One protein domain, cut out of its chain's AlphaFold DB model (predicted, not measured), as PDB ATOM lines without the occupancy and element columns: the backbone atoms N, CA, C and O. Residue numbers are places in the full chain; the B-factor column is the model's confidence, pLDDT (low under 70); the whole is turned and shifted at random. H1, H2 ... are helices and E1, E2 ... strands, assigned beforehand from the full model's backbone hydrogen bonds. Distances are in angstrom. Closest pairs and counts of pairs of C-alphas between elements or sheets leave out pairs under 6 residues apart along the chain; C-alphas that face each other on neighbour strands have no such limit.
ATOM      1  N   MET A 183      93.619 116.718 155.831       87.25
ATOM      2  CA  MET A 183      93.933 115.414 155.253       87.25
ATOM      3  C   MET A 183      95.424 115.338 154.934       87.25
ATOM      4  O   MET A 183      95.893 115.984 153.998       87.25
ATOM      5  N   LEU A 184      96.161 114.540 155.707       84.56
ATOM      6  CA  LEU A 184      97.595 114.329 155.513       84.56
ATOM      7  C   LEU A 184      97.861 113.177 154.543       84.56
ATOM      8  O   LEU A 184      97.311 112.085 154.689       84.56
ATOM      9  N   TYR A 185      98.766 113.406 153.596       82.62
ATOM     10  CA  TYR A 185      99.221 112.408 152.631       82.62
ATOM     11  C   TYR A 185     100.738 112.392 152.525       82.62
ATOM     12  O   TYR A 185     101.413 113.401 152.724       82.62
ATOM     13  N   SER A 186     101.282 111.233 152.170       82.81
ATOM     14  CA  SER A 186     102.691 111.102 151.834       82.81
ATOM     15  C   SER A 186     102.900 109.979 150.829       82.81
ATOM     16  O   SER A 186     102.371 108.877 150.981       82.81
ATOM     17  N   ASP A 187     103.711 110.260 149.820       76.12
ATOM     18  CA  ASP A 187     104.108 109.319 148.785       76.12
ATOM     19  C   ASP A 187     105.562 109.578 148.365       76.12
ATOM     20  O   ASP A 187     106.095 110.678 148.498       76.12
ATOM     21  N   SER A 188     106.253 108.533 147.905       65.88
ATOM     22  CA  SER A 188     107.627 108.660 147.412       65.88
ATOM     23  C   SER A 188     107.602 109.015 145.929       65.88
ATOM     24  O   SER A 188     107.258 108.172 145.101       65.88
ATOM     25  N   THR A 189     108.067 110.211 145.575       58.84
ATOM     26  CA  THR A 189     108.104 110.700 144.192       58.84
ATOM     27  C   THR A 189     109.491 110.519 143.571       58.84
ATOM     28  O   THR A 189     110.529 110.871 144.144       58.84
ATOM     29  N   HIS A 190     109.535 109.948 142.366       52.34
ATOM     30  CA  HIS A 190     110.751 109.909 141.552       52.34
ATOM     31  C   HIS A 190     110.909 111.251 140.830       52.34
ATOM     32  O   HIS A 190     110.038 111.646 140.065       52.34
ATOM     33  N   LEU A 191     112.018 111.955 141.072       44.31
ATOM     34  CA  LEU A 191     112.212 113.328 140.587       44.31
ATOM     35  C   LEU A 191     112.695 113.428 139.135       44.31
ATOM     36  O   LEU A 191     112.664 114.510 138.555       44.31
ATOM     37  N   ALA A 192     113.213 112.342 138.565       42.06
ATOM     38  CA  ALA A 192     113.790 112.356 137.229       42.06
ATOM     39  C   ALA A 192     113.547 111.030 136.504       42.06
ATOM     40  O   ALA A 192     113.722 109.960 137.085       42.06
ATOM     41  N   ASN A 193     113.249 111.106 135.202       39.69
ATOM     42  CA  ASN A 193     113.195 109.929 134.324       39.69
ATOM     43  C   ASN A 193     114.559 109.224 134.203       39.69
ATOM     44  O   ASN A 193     114.613 108.045 133.862       39.69
ATOM     45  N   PHE A 194     115.655 109.938 134.484       36.88
ATOM     46  CA  PHE A 194     117.008 109.396 134.564       36.88
ATOM     47  C   PHE A 194     117.721 109.961 135.795       36.88
ATOM     48  O   PHE A 194     117.951 111.166 135.888       36.88
ATOM     49  N   GLY A 195     118.066 109.087 136.741       50.47
ATOM     50  CA  GLY A 195     118.733 109.431 137.999       50.47
ATOM     51  C   GLY A 195     118.153 108.666 139.191       50.47
ATOM     52  O   GLY A 195     117.097 108.050 139.095       50.47
ATOM     53  N   THR A 196     118.849 108.698 140.327       54.88
ATOM     54  CA  THR A 196     118.412 108.083 141.601       54.88
ATOM     55  C   THR A 196     117.796 109.103 142.568       54.88
ATOM     56  O   THR A 196     117.535 108.799 143.738       54.88
ATOM     57  N   ALA A 197     117.574 110.333 142.095       56.69
ATOM     58  CA  ALA A 197     116.956 111.395 142.869       56.69
ATOM     59  C   ALA A 197     115.478 111.062 143.120       56.69
ATOM     60  O   ALA A 197     114.694 110.860 142.192       56.69
ATOM     61  N   SER A 198     115.105 111.020 144.393       66.19
ATOM     62  CA  SER A 198     113.727 110.849 144.838       66.19
ATOM     63  C   SER A 198     113.462 111.792 145.999       66.19
ATOM     64  O   SER A 198     114.377 112.077 146.779       66.19
ATOM     65  N   LEU A 199     112.228 112.274 146.087       72.75
ATOM     66  CA  LEU A 199     111.715 113.011 147.234       72.75
ATOM     67  C   LEU A 199     110.665 112.164 147.930       72.75
ATOM     68  O   LEU A 199     109.990 111.348 147.308       72.75
ATOM     69  N   TRP A 200     110.516 112.400 149.224       81.31
ATOM     70  CA  TRP A 200     109.428 111.826 149.992       81.31
ATOM     71  C   TRP A 200     108.652 112.948 150.686       81.31
ATOM     72  O   TRP A 200     108.885 113.246 151.854       81.31
ATOM     73  N   PRO A 201     107.821 113.672 149.928       80.25
ATOM     74  CA  PRO A 201     107.024 114.766 150.458       80.25
ATOM     75  C   PRO A 201     105.899 114.288 151.386       80.25
ATOM     76  O   PRO A 201     105.392 113.166 151.289       80.25
ATOM     77  N   MET A 202     105.509 115.191 152.277       77.88
ATOM     78  CA  MET A 202     104.263 115.153 153.027       77.88
ATOM     79  C   MET A 202     103.422 116.364 152.628       77.88
ATOM     80  O   MET A 202     103.945 117.480 152.531       77.88
ATOM     81  N   TYR A 203     102.138 116.126 152.400       83.06
ATOM     82  CA  TYR A 203     101.177 117.110 151.930       83.06
ATOM     83  C   TYR A 203      99.969 117.173 152.856       83.06
ATOM     84  O   TYR A 203      99.593 116.155 153.441       83.06
ATOM     85  N   ALA A 204      99.334 118.337 152.921       83.56
ATOM     86  CA  ALA A 204      98.023 118.526 153.517       83.56
ATOM     87  C   ALA A 204      97.025 119.053 152.486       83.56
ATOM     88  O   ALA A 204      97.353 119.915 151.671       83.56
ATOM     89  N   PHE A 205      95.798 118.553 152.579       83.31
ATOM     90  CA  PHE A 205      94.628 119.116 151.915       83.31
ATOM     91  C   PHE A 205      93.624 119.567 152.969       83.31
ATOM     92  O   PHE A 205      93.496 118.936 154.025       83.31
ATOM     93  N   ILE A 206      92.876 120.616 152.648       84.25
ATOM     94  CA  ILE A 206      91.738 121.046 153.449       84.25
ATOM     95  C   ILE A 206      90.516 120.232 153.027       84.25
ATOM     96  O   ILE A 206      90.001 120.357 151.919       84.25
ATOM     97  N   GLY A 207      90.042 119.378 153.927       83.62
ATOM     98  CA  GLY A 207      88.953 118.433 153.682       83.62
ATOM     99  C   GLY A 207      87.569 119.063 153.540       83.62
ATOM    100  O   GLY A 207      86.611 118.357 153.230       83.62
ATOM    101  N   ASN A 208      87.456 120.370 153.774       82.31
ATOM    102  CA  ASN A 208      86.255 121.165 153.517       82.31
ATOM    103  C   ASN A 208      86.125 121.566 152.048       82.31
ATOM    104  O   ASN A 208      85.080 122.077 151.658       82.31
ATOM    105  N   GLN A 209      87.160 121.357 151.236       78.38
ATOM    106  CA  GLN A 209      87.074 121.518 149.792       78.38
ATOM    107  C   GLN A 209      86.515 120.246 149.158       78.38
ATOM    108  O   GLN A 209      86.785 119.134 149.619       78.38
ATOM    109  N   SER A 210      85.753 120.400 148.076       78.50
ATOM    110  CA  SER A 210      85.300 119.238 147.312       78.50
ATOM    111  C   SER A 210      86.490 118.484 146.724       78.50
ATOM    112  O   SER A 210      87.438 119.082 146.201       78.50
ATOM    113  N   LYS A 211      86.394 117.153 146.714       78.81
ATOM    114  CA  LYS A 211      87.366 116.271 146.053       78.81
ATOM    115  C   LYS A 211      87.635 116.630 144.590       78.81
ATOM    116  O   LYS A 211      88.701 116.288 144.088       78.81
ATOM    117  N   TYR A 212      86.695 117.280 143.898       76.19
ATOM    118  CA  TYR A 212      86.880 117.690 142.505       76.19
ATOM    119  C   TYR A 212      87.937 118.789 142.372       76.19
ATOM    120  O   TYR A 212      88.746 118.743 141.451       76.19
ATOM    121  N   ILE A 213      88.007 119.715 143.334       71.44
ATOM    122  CA  ILE A 213      89.077 120.720 143.406       71.44
ATOM    123  C   ILE A 213      90.407 120.021 143.706       71.44
ATOM    124  O   ILE A 213      91.405 120.266 143.035       71.44
ATOM    125  N   SER A 214      90.409 119.072 144.644       72.88
ATOM    126  CA  SER A 214      91.593 118.259 144.967       72.88
ATOM    127  C   SER A 214      92.089 117.402 143.804       72.88
ATOM    128  O   SER A 214      93.271 117.069 143.748       72.88
ATOM    129  N   ALA A 215      91.212 117.063 142.859       70.56
ATOM    130  CA  ALA A 215      91.558 116.323 141.653       70.56
ATOM    131  C   ALA A 215      92.149 117.204 140.537       70.56
ATOM    132  O   ALA A 215      92.623 116.652 139.543       70.56
ATOM    133  N   LYS A 216      92.145 118.538 140.679       69.62
ATOM    134  CA  LYS A 216      92.744 119.476 139.721       69.62
ATOM    135  C   LYS A 216      94.158 119.874 140.154       69.62
ATOM    136  O   LYS A 216      94.313 120.639 141.109       69.62
ATOM    137  N   PRO A 217      95.209 119.443 139.436       63.84
ATOM    138  CA  PRO A 217      96.578 119.846 139.758       63.84
ATOM    139  C   PRO A 217      96.785 121.369 139.700       63.84
ATOM    140  O   PRO A 217      97.560 121.912 140.485       63.84
ATOM    141  N   THR A 218      96.065 122.063 138.813       60.66
ATOM    142  CA  THR A 218      96.109 123.528 138.642       60.66
ATOM    143  C   THR A 218      95.456 124.307 139.781       60.66
ATOM    144  O   THR A 218      95.647 125.516 139.871       60.66
ATOM    145  N   SER A 219      94.700 123.647 140.664       61.44
ATOM    146  CA  SER A 219      94.114 124.287 141.845       61.44
ATOM    147  C   SER A 219      95.105 124.410 143.004       61.44
ATOM    148  O   SER A 219      94.806 125.100 143.969       61.44
ATOM    149  N   PHE A 220      96.280 123.768 142.918       65.31
ATOM    150  CA  PHE A 220      97.375 123.873 143.896       65.31
ATOM    151  C   PHE A 220      96.969 123.641 145.367       65.31
ATOM    152  O   PHE A 220      97.648 124.103 146.279       65.31
ATOM    153  N   VAL A 221      95.901 122.874 145.610       68.38
ATOM    154  CA  VAL A 221      95.359 122.611 146.959       68.38
ATOM    155  C   VAL A 221      96.152 121.570 147.762       68.38
ATOM    156  O   VAL A 221      95.867 121.322 148.930       68.38
ATOM    157  N   ALA A 222      97.158 120.947 147.142       74.62
ATOM    158  CA  ALA A 222      98.088 120.038 147.801       74.62
ATOM    159  C   ALA A 222      99.231 120.835 148.451       74.62
ATOM    160  O   ALA A 222     100.283 121.054 147.839       74.62
ATOM    161  N   HIS A 223      99.046 121.269 149.696       77.50
ATOM    162  CA  HIS A 223     100.033 122.087 150.398       77.50
ATOM    163  C   HIS A 223     101.184 121.223 150.916       77.50
ATOM    164  O   HIS A 223     100.977 120.287 151.686       77.50
ATOM    165  N   HIS A 224     102.415 121.526 150.505       76.25
ATOM    166  CA  HIS A 224     103.602 120.856 151.031       76.25
ATOM    167  C   HIS A 224     103.834 121.236 152.498       76.25
ATOM    168  O   HIS A 224     103.982 122.415 152.804       76.25
ATOM    169  N   LEU A 225     103.941 120.238 153.377       78.50
ATOM    170  CA  LEU A 225     104.250 120.446 154.796       78.50
ATOM    171  C   LEU A 225     105.705 120.130 155.131       78.50
ATOM    172  O   LEU A 225     106.371 120.879 155.838       78.50
ATOM    173  N   ALA A 226     106.210 119.000 154.634       80.69
ATOM    174  CA  ALA A 226     107.540 118.518 154.984       80.69
ATOM    175  C   ALA A 226     108.135 117.624 153.890       80.69
ATOM    176  O   ALA A 226     107.438 117.131 153.001       80.69
ATOM    177  N   TYR A 227     109.440 117.374 153.994       82.75
ATOM    178  CA  TYR A 227     110.147 116.373 153.200       82.75
ATOM    179  C   TYR A 227     110.802 115.356 154.130       82.75
ATOM    180  O   TYR A 227     111.686 115.694 154.918       82.75
ATOM    181  N   ILE A 228     110.374 114.104 154.025       83.75
ATOM    182  CA  ILE A 228     110.867 112.998 154.837       83.75
ATOM    183  C   ILE A 228     112.270 112.609 154.343       83.75
ATOM    184  O   ILE A 228     112.459 112.347 153.147       83.75
ATOM    185  N   PRO A 229     113.278 112.558 155.233       85.88
ATOM    186  CA  PRO A 229     114.612 112.135 154.857       85.88
ATOM    187  C   PRO A 229     114.626 110.654 154.471       85.88
ATOM    188  O   PRO A 229     113.809 109.841 154.905       85.88
ATOM    189  N   LYS A 230     115.604 110.274 153.650       85.12
ATOM    190  CA  LYS A 230     115.856 108.860 153.370       85.12
ATOM    191  C   LYS A 230     116.436 108.192 154.611       85.12
ATOM    192  O   LYS A 230     117.143 108.824 155.395       85.12
ATOM    193  N   LEU A 231     116.189 106.890 154.744       88.56
ATOM    194  CA  LEU A 231     116.976 106.084 155.671       88.56
ATOM    195  C   LEU A 231     118.460 106.191 155.281       88.56
ATOM    196  O   LEU A 231     118.750 106.160 154.081       88.56
ATOM    197  N   PRO A 232     119.381 106.311 156.253       89.00
ATOM    198  CA  PRO A 232     120.807 106.344 155.962       89.00
ATOM    199  C   PRO A 232     121.243 105.094 155.199       89.00
ATOM    200  O   PRO A 232     120.807 103.989 155.525       89.00
ATOM    201  N   ASP A 233     122.165 105.251 154.250       87.56
ATOM    202  CA  ASP A 233     122.729 104.113 153.512       87.56
ATOM    203  C   ASP A 233     123.417 103.107 154.454       87.56
ATOM    204  O   ASP A 233     123.461 101.918 154.160       87.56
ATOM    205  N   THR A 234     123.858 103.568 155.633       92.00
ATOM    206  CA  THR A 234     124.522 102.773 156.677       92.00
ATOM    207  C   THR A 234     123.573 101.952 157.564       92.00
ATOM    208  O   THR A 234     123.984 101.406 158.594       92.00
ATOM    209  N   ILE A 235     122.266 101.944 157.274       91.38
ATOM    210  CA  ILE A 235     121.272 101.315 158.156       91.38
ATOM    211  C   ILE A 235     121.440  99.794 158.237       91.38
ATOM    212  O   ILE A 235     121.147  99.203 159.278       91.38
ATOM    213  N   GLN A 236     121.938  99.160 157.172       90.19
ATOM    214  CA  GLN A 236     122.171  97.718 157.162       90.19
ATOM    215  C   GLN A 236     123.325  97.341 158.089       90.19
ATOM    216  O   GLN A 236     123.183  96.422 158.897       90.19
ATOM    217  N   GLU A 237     124.435  98.080 158.028       92.88
ATOM    218  CA  GLU A 237     125.597  97.887 158.893       92.88
ATOM    219  C   GLU A 237     125.226  98.121 160.357       92.88
ATOM    220  O   GLU A 237     125.590  97.321 161.221       92.88
ATOM    221  N   PHE A 238     124.454  99.178 160.636       93.88
ATOM    222  CA  PHE A 238     123.950  99.458 161.978       93.88
ATOM    223  C   PHE A 238     123.086  98.308 162.509       93.88
ATOM    224  O   PHE A 238     123.330  97.794 163.601       93.88
ATOM    225  N   TYR A 239     122.099  97.865 161.727       93.56
ATOM    226  CA  TYR A 239     121.193  96.799 162.143       93.56
ATOM    227  C   TYR A 239     121.939  95.475 162.356       93.56
ATOM    228  O   TYR A 239     121.709  94.786 163.352       93.56
ATOM    229  N   GLN A 240     122.875  95.137 161.467       93.38
ATOM    230  CA  GLN A 240     123.686  93.931 161.593       93.38
ATOM    231  C   GLN A 240     124.585  93.968 162.831       93.38
ATOM    232  O   GLN A 240     124.693  92.953 163.516       93.38
ATOM    233  N   ALA A 241     125.183  95.116 163.155       94.88
ATOM    234  CA  ALA A 241     126.002  95.270 164.353       94.88
ATOM    235  C   ALA A 241     125.197  95.096 165.655       94.88
ATOM    236  O   ALA A 241     125.731  94.584 166.639       94.88
ATOM    237  N   VAL A 242     123.921  95.499 165.669       95.00
ATOM    238  CA  VAL A 242     123.054  95.424 166.859       95.00
ATOM    239  C   VAL A 242     122.390  94.051 167.004       95.00
ATOM    240  O   VAL A 242     122.344  93.499 168.103       95.00
ATOM    241  N   TYR A 243     121.877  93.486 165.909       93.31
ATOM    242  CA  TYR A 243     121.024  92.291 165.934       93.31
ATOM    243  C   TYR A 243     121.688  91.035 165.358       93.31
ATOM    244  O   TYR A 243     121.042  89.989 165.292       93.31
ATOM    245  N   ASN A 244     122.951  91.113 164.919       93.19
ATOM    246  CA  ASN A 244     123.711  90.017 164.296       93.19
ATOM    247  C   ASN A 244     122.999  89.351 163.102       93.19
ATOM    248  O   ASN A 244     123.237  88.184 162.791       93.19
ATOM    249  N   THR A 245     122.115  90.084 162.423       90.69
ATOM    250  CA  THR A 245     121.344  89.603 161.270       90.69
ATOM    251  C   THR A 245     121.243  90.695 160.213       90.69
ATOM    252  O   THR A 245     121.308  91.881 160.525       90.69
ATOM    253  N   VAL A 246     121.103  90.303 158.947       88.81
ATOM    254  CA  VAL A 246     120.885  91.260 157.855       88.81
ATOM    255  C   VAL A 246     119.472  91.829 157.922       88.81
ATOM    256  O   VAL A 246     118.514  91.114 158.231       88.81
ATOM    257  N   THR A 247     119.327  93.116 157.618       88.56
ATOM    258  CA  THR A 247     118.019  93.771 157.616       88.56
ATOM    259  C   THR A 247     117.133  93.186 156.521       88.56
ATOM    260  O   THR A 247     117.511  93.144 155.351       88.56
ATOM    261  N   SER A 248     115.928  92.751 156.886       91.00
ATOM    262  CA  SER A 248     114.938  92.308 155.904       91.00
ATOM    263  C   SER A 248     114.271  93.502 155.209       91.00
ATOM    264  O   SER A 248     114.218  94.606 155.754       91.00
ATOM    265  N   VAL A 249     113.681  93.277 154.030       90.12
ATOM    266  CA  VAL A 249     112.869  94.301 153.344       90.12
ATOM    267  C   VAL A 249     111.708  94.768 154.230       90.12
ATOM    268  O   VAL A 249     111.447  95.963 154.306       90.12
ATOM    269  N   ALA A 250     111.056  93.850 154.953       92.31
ATOM    270  CA  ALA A 250     109.964  94.178 155.868       92.31
ATOM    271  C   ALA A 250     110.425  95.090 157.017       92.31
ATOM    272  O   ALA A 250     109.734  96.040 157.370       92.31
ATOM    273  N   THR A 251     111.626  94.852 157.548       92.81
ATOM    274  CA  THR A 251     112.231  95.703 158.577       92.81
ATOM    275  C   THR A 251     112.520  97.103 158.037       92.81
ATOM    276  O   THR A 251     112.189  98.081 158.695       92.81
ATOM    277  N   LEU A 252     113.073  97.224 156.823       90.25
ATOM    278  CA  LEU A 252     113.308  98.534 156.199       90.25
ATOM    279  C   LEU A 252     112.003  99.298 155.949       90.25
ATOM    280  O   LEU A 252     111.960 100.510 156.149       90.25
ATOM    281  N   VAL A 253     110.941  98.605 155.527       89.75
ATOM    282  CA  VAL A 253     109.602  99.198 155.385       89.75
ATOM    283  C   VAL A 253     109.096  99.694 156.737       89.75
ATOM    284  O   VAL A 253     108.673 100.840 156.831       89.75
ATOM    285  N   HIS A 254     109.218  98.885 157.790       92.81
ATOM    286  CA  HIS A 254     108.834  99.291 159.139       92.81
ATOM    287  C   HIS A 254     109.621 100.522 159.620       92.81
ATOM    288  O   HIS A 254     109.006 101.485 160.056       92.81
ATOM    289  N   CYS A 255     110.946 100.566 159.440       92.00
ATOM    290  CA  CYS A 255     111.755 101.740 159.792       92.00
ATOM    291  C   CYS A 255     111.324 103.010 159.043       92.00
ATOM    292  O   CYS A 255     111.347 104.094 159.618       92.00
ATOM    293  N   LYS A 256     110.928 102.894 157.768       89.62
ATOM    294  CA  LYS A 256     110.361 104.023 157.016       89.62
ATOM    295  C   LYS A 256     109.028 104.471 157.615       89.62
ATOM    296  O   LYS A 256     108.832 105.666 157.798       89.62
ATOM    297  N   CYS A 257     108.138 103.534 157.942       89.69
ATOM    298  CA  CYS A 257     106.876 103.856 158.606       89.69
ATOM    299  C   CYS A 257     107.116 104.579 159.939       89.69
ATOM    300  O   CYS A 257     106.536 105.639 160.141       89.69
ATOM    301  N   GLU A 258     108.010 104.077 160.794       93.69
ATOM    302  CA  GLU A 258     108.355 104.717 162.073       93.69
ATOM    303  C   GLU A 258     108.946 106.118 161.876       93.69
ATOM    304  O   GLU A 258     108.559 107.057 162.565       93.69
ATOM    305  N   LEU A 259     109.831 106.297 160.889       91.75
ATOM    306  CA  LEU A 259     110.376 107.613 160.551       91.75
ATOM    307  C   LEU A 259     109.269 108.607 160.170       91.75
ATOM    308  O   LEU A 259     109.277 109.743 160.636       91.75
ATOM    309  N   MET A 260     108.307 108.179 159.349       87.88
ATOM    310  CA  MET A 260     107.154 109.003 158.988       87.88
ATOM    311  C   MET A 260     106.298 109.339 160.216       87.88
ATOM    312  O   MET A 260     105.924 110.495 160.378       87.88
ATOM    313  N   GLN A 261     106.023 108.368 161.094       89.25
ATOM    314  CA  GLN A 261     105.242 108.588 162.320       89.25
ATOM    315  C   GLN A 261     105.909 109.605 163.251       89.25
ATOM    316  O   GLN A 261     105.241 110.500 163.762       89.25
ATOM    317  N   VAL A 262     107.232 109.523 163.424       90.38
ATOM    318  CA  VAL A 262     107.988 110.501 164.224       90.38
ATOM    319  C   VAL A 262     107.902 111.898 163.613       90.38
ATOM    320  O   VAL A 262     107.744 112.870 164.341       90.38
ATOM    321  N   ILE A 263     107.963 112.020 162.286       88.31
ATOM    322  CA  ILE A 263     107.820 113.318 161.612       88.31
ATOM    323  C   ILE A 263     106.408 113.877 161.783       88.31
ATOM    324  O   ILE A 263     106.270 115.062 162.056       88.31
ATOM    325  N   ILE A 264     105.370 113.040 161.690       86.69
ATOM    326  CA  ILE A 264     103.994 113.460 161.992       86.69
ATOM    327  C   ILE A 264     103.904 113.961 163.438       86.69
ATOM    328  O   ILE A 264     103.347 115.025 163.665       86.69
ATOM    329  N   ALA A 265     104.508 113.262 164.403       87.62
ATOM    330  CA  ALA A 265     104.521 113.700 165.799       87.62
ATOM    331  C   ALA A 265     105.266 115.031 166.021       87.62
ATOM    332  O   ALA A 265     104.937 115.753 166.953       87.62
ATOM    333  N   LEU A 266     106.252 115.366 165.181       89.31
ATOM    334  CA  LEU A 266     106.915 116.676 165.209       89.31
ATOM    335  C   LEU A 266     106.056 117.792 164.601       89.31
ATOM    336  O   LEU A 266     106.216 118.938 164.994       89.31
ATOM    337  N   LEU A 267     105.197 117.469 163.629       85.12
ATOM    338  CA  LEU A 267     104.267 118.425 163.019       85.12
ATOM    339  C   LEU A 267     103.030 118.665 163.893       85.12
ATOM    340  O   LEU A 267     102.494 119.764 163.907       85.12
ATOM    341  N   LEU A 268     102.581 117.634 164.610       87.38
ATOM    342  CA  LEU A 268     101.505 117.706 165.599       87.38
ATOM    343  C   LEU A 268     102.075 118.128 166.960       87.38
ATOM    344  O   LEU A 268     101.975 117.391 167.944       87.38
ATOM    345  N   ASP A 269     102.743 119.280 166.983       89.31
ATOM    346  CA  ASP A 269     103.359 119.823 168.188       89.31
ATOM    347  C   ASP A 269     102.321 120.322 169.210       89.31
ATOM    348  O   ASP A 269     101.108 120.254 169.003       89.31
ATOM    349  N   GLU A 270     102.794 120.788 170.368       90.81
ATOM    350  CA  GLU A 270     101.911 121.250 171.444       90.81
ATOM    351  C   GLU A 270     101.037 122.438 171.017       90.81
ATOM    352  O   GLU A 270      99.886 122.524 171.445       90.81
ATOM    353  N   GLU A 271     101.554 123.328 170.167       88.88
ATOM    354  CA  GLU A 271     100.821 124.493 169.669       88.88
ATOM    355  C   GLU A 271      99.697 124.060 168.722       88.88
ATOM    356  O   GLU A 271      98.540 124.443 168.917       88.88
ATOM    357  N   PHE A 272     100.004 123.191 167.758       87.56
ATOM    358  CA  PHE A 272      99.019 122.635 166.841       87.56
ATOM    359  C   PHE A 272      97.962 121.813 167.577       87.56
ATOM    360  O   PHE A 272      96.773 121.954 167.306       87.56
ATOM    361  N   MET A 273      98.362 120.959 168.519       90.94
ATOM    362  CA  MET A 273      97.413 120.136 169.274       90.94
ATOM    363  C   MET A 273      96.512 120.986 170.174       90.94
ATOM    364  O   MET A 273      95.328 120.677 170.309       90.94
ATOM    365  N   HIS A 274      97.030 122.085 170.729       87.50
ATOM    366  CA  HIS A 274      96.207 123.063 171.433       87.50
ATOM    367  C   HIS A 274      95.184 123.709 170.486       87.50
ATOM    368  O   HIS A 274      93.991 123.714 170.782       87.50
ATOM    369  N   ALA A 275      95.621 124.171 169.312       86.88
ATOM    370  CA  ALA A 275      94.730 124.700 168.281       86.88
ATOM    371  C   ALA A 275      93.680 123.674 167.812       86.88
ATOM    372  O   ALA A 275      92.526 124.021 167.582       86.88
ATOM    373  N   TYR A 276      94.057 122.401 167.704       86.31
ATOM    374  CA  TYR A 276      93.178 121.312 167.285       86.31
ATOM    375  C   TYR A 276      92.085 121.001 168.320       86.31
ATOM    376  O   TYR A 276      90.952 120.703 167.946       86.31
ATOM    377  N   GLU A 277      92.406 121.058 169.616       85.75
ATOM    378  CA  GLU A 277      91.449 120.771 170.694       85.75
ATOM    379  C   GLU A 277      90.559 121.966 171.052       85.75
ATOM    380  O   GLU A 277      89.374 121.778 171.339       85.75
ATOM    381  N   TYR A 278      91.122 123.175 171.067       83.88
ATOM    382  CA  TYR A 278      90.446 124.378 171.569       83.88
ATOM    383  C   TYR A 278      90.008 125.344 170.465       83.88
ATOM    384  O   TYR A 278      89.265 126.283 170.745       83.88
ATOM    385  N   GLY A 279      90.425 125.099 169.223       82.75
ATOM    386  CA  GLY A 279      90.230 126.014 168.108       82.75
ATOM    387  C   GLY A 279      91.246 127.156 168.104       82.75
ATOM    388  O   GLY A 279      91.987 127.387 169.061       82.75
TER     389      GLY A 279
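What this domain is: This is residues 183 to 279 of the 290 residues of an uncharacterized protein of Laetiporus sulphureus 93-53 (UniProt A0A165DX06). This is an open model of a small three-stranded sheet, E1, E2 and E3, and one long helix, H3, which only grazes that sheet with its residues 260 to 267. The short helix H2 lies beyond the far end of H3, and H4 follows the other end, where residues 269 to 275 stick out free; a long loop, residues 187 to 200, leaves the sheet and folds back to it between E1 and E2. The printed part has 97 residues, with four named helices and three named strands in the order E1 E2 H1 E3 H2 H3 H4. The sheet order is E1 E2 E3, antiparallel throughout, and the class is mixed, helices and strands. The whole is loose, with a radius of gyration of the C-alphas of 17.4 A, and flat, spanning 50 by 41 by 18 A.

Where its parts are: Find C-alpha 183 at (93.933, 115.414, 155.253), where E1, residues 183 to 186, begins and runs 10.3 A. Strand E2, residues 201 to 206, runs 16.8 A. Next come H1, residues 211 to 214, 4.8 A long, and E3, residues 223 to 227, 11.9 A long. Helix H2, residues 235 to 243, also measures 11.9 A. Look for C-alpha 249 at (112.869, 94.301, 153.344); from there H3, residues 249 to 267, runs 27.4 A. Helix H4, residues 270 to 278, measures 11.9 A and ends at C-alpha 278, (90.446, 124.378, 171.569).

How they stand to each other: Start at the hairpin of E1 and E2, antiparallel at 163 degrees between their directions, where N 183 and O 205 are 2.9 A apart, within hydrogen-bond range. On the other side of E2 is E3, antiparallel at 154 degrees, with N 202 and O 226 at 2.8 A. In the loop, residues 189 to 190 pair with residues 198 to 199, antiparallel. H1 is not on the sheet; its closest C-alpha to E2 is that of Ser 214, 7.6 A from that of Phe 205. H3 and E3 are near each other, with 6 pairs of C-alphas within 10 A. H3 and H4 meet only through their link, while H2 and H3 are apart. In H2, H3 and H4 every O i to N i+4 pair is within hydrogen-bond range; H1 is too short for such a pair.

The domain as a whole: The C-alphas of Ser 210 and Asn 244 are the two farthest apart, at 51.2 A. The printed part has no cut. You will find one long link, E1 to E2, with 14 residues. Mean pLDDT of the printed part is 80.8, and it is under 70 in residues 188 to 198 and 216 to 221.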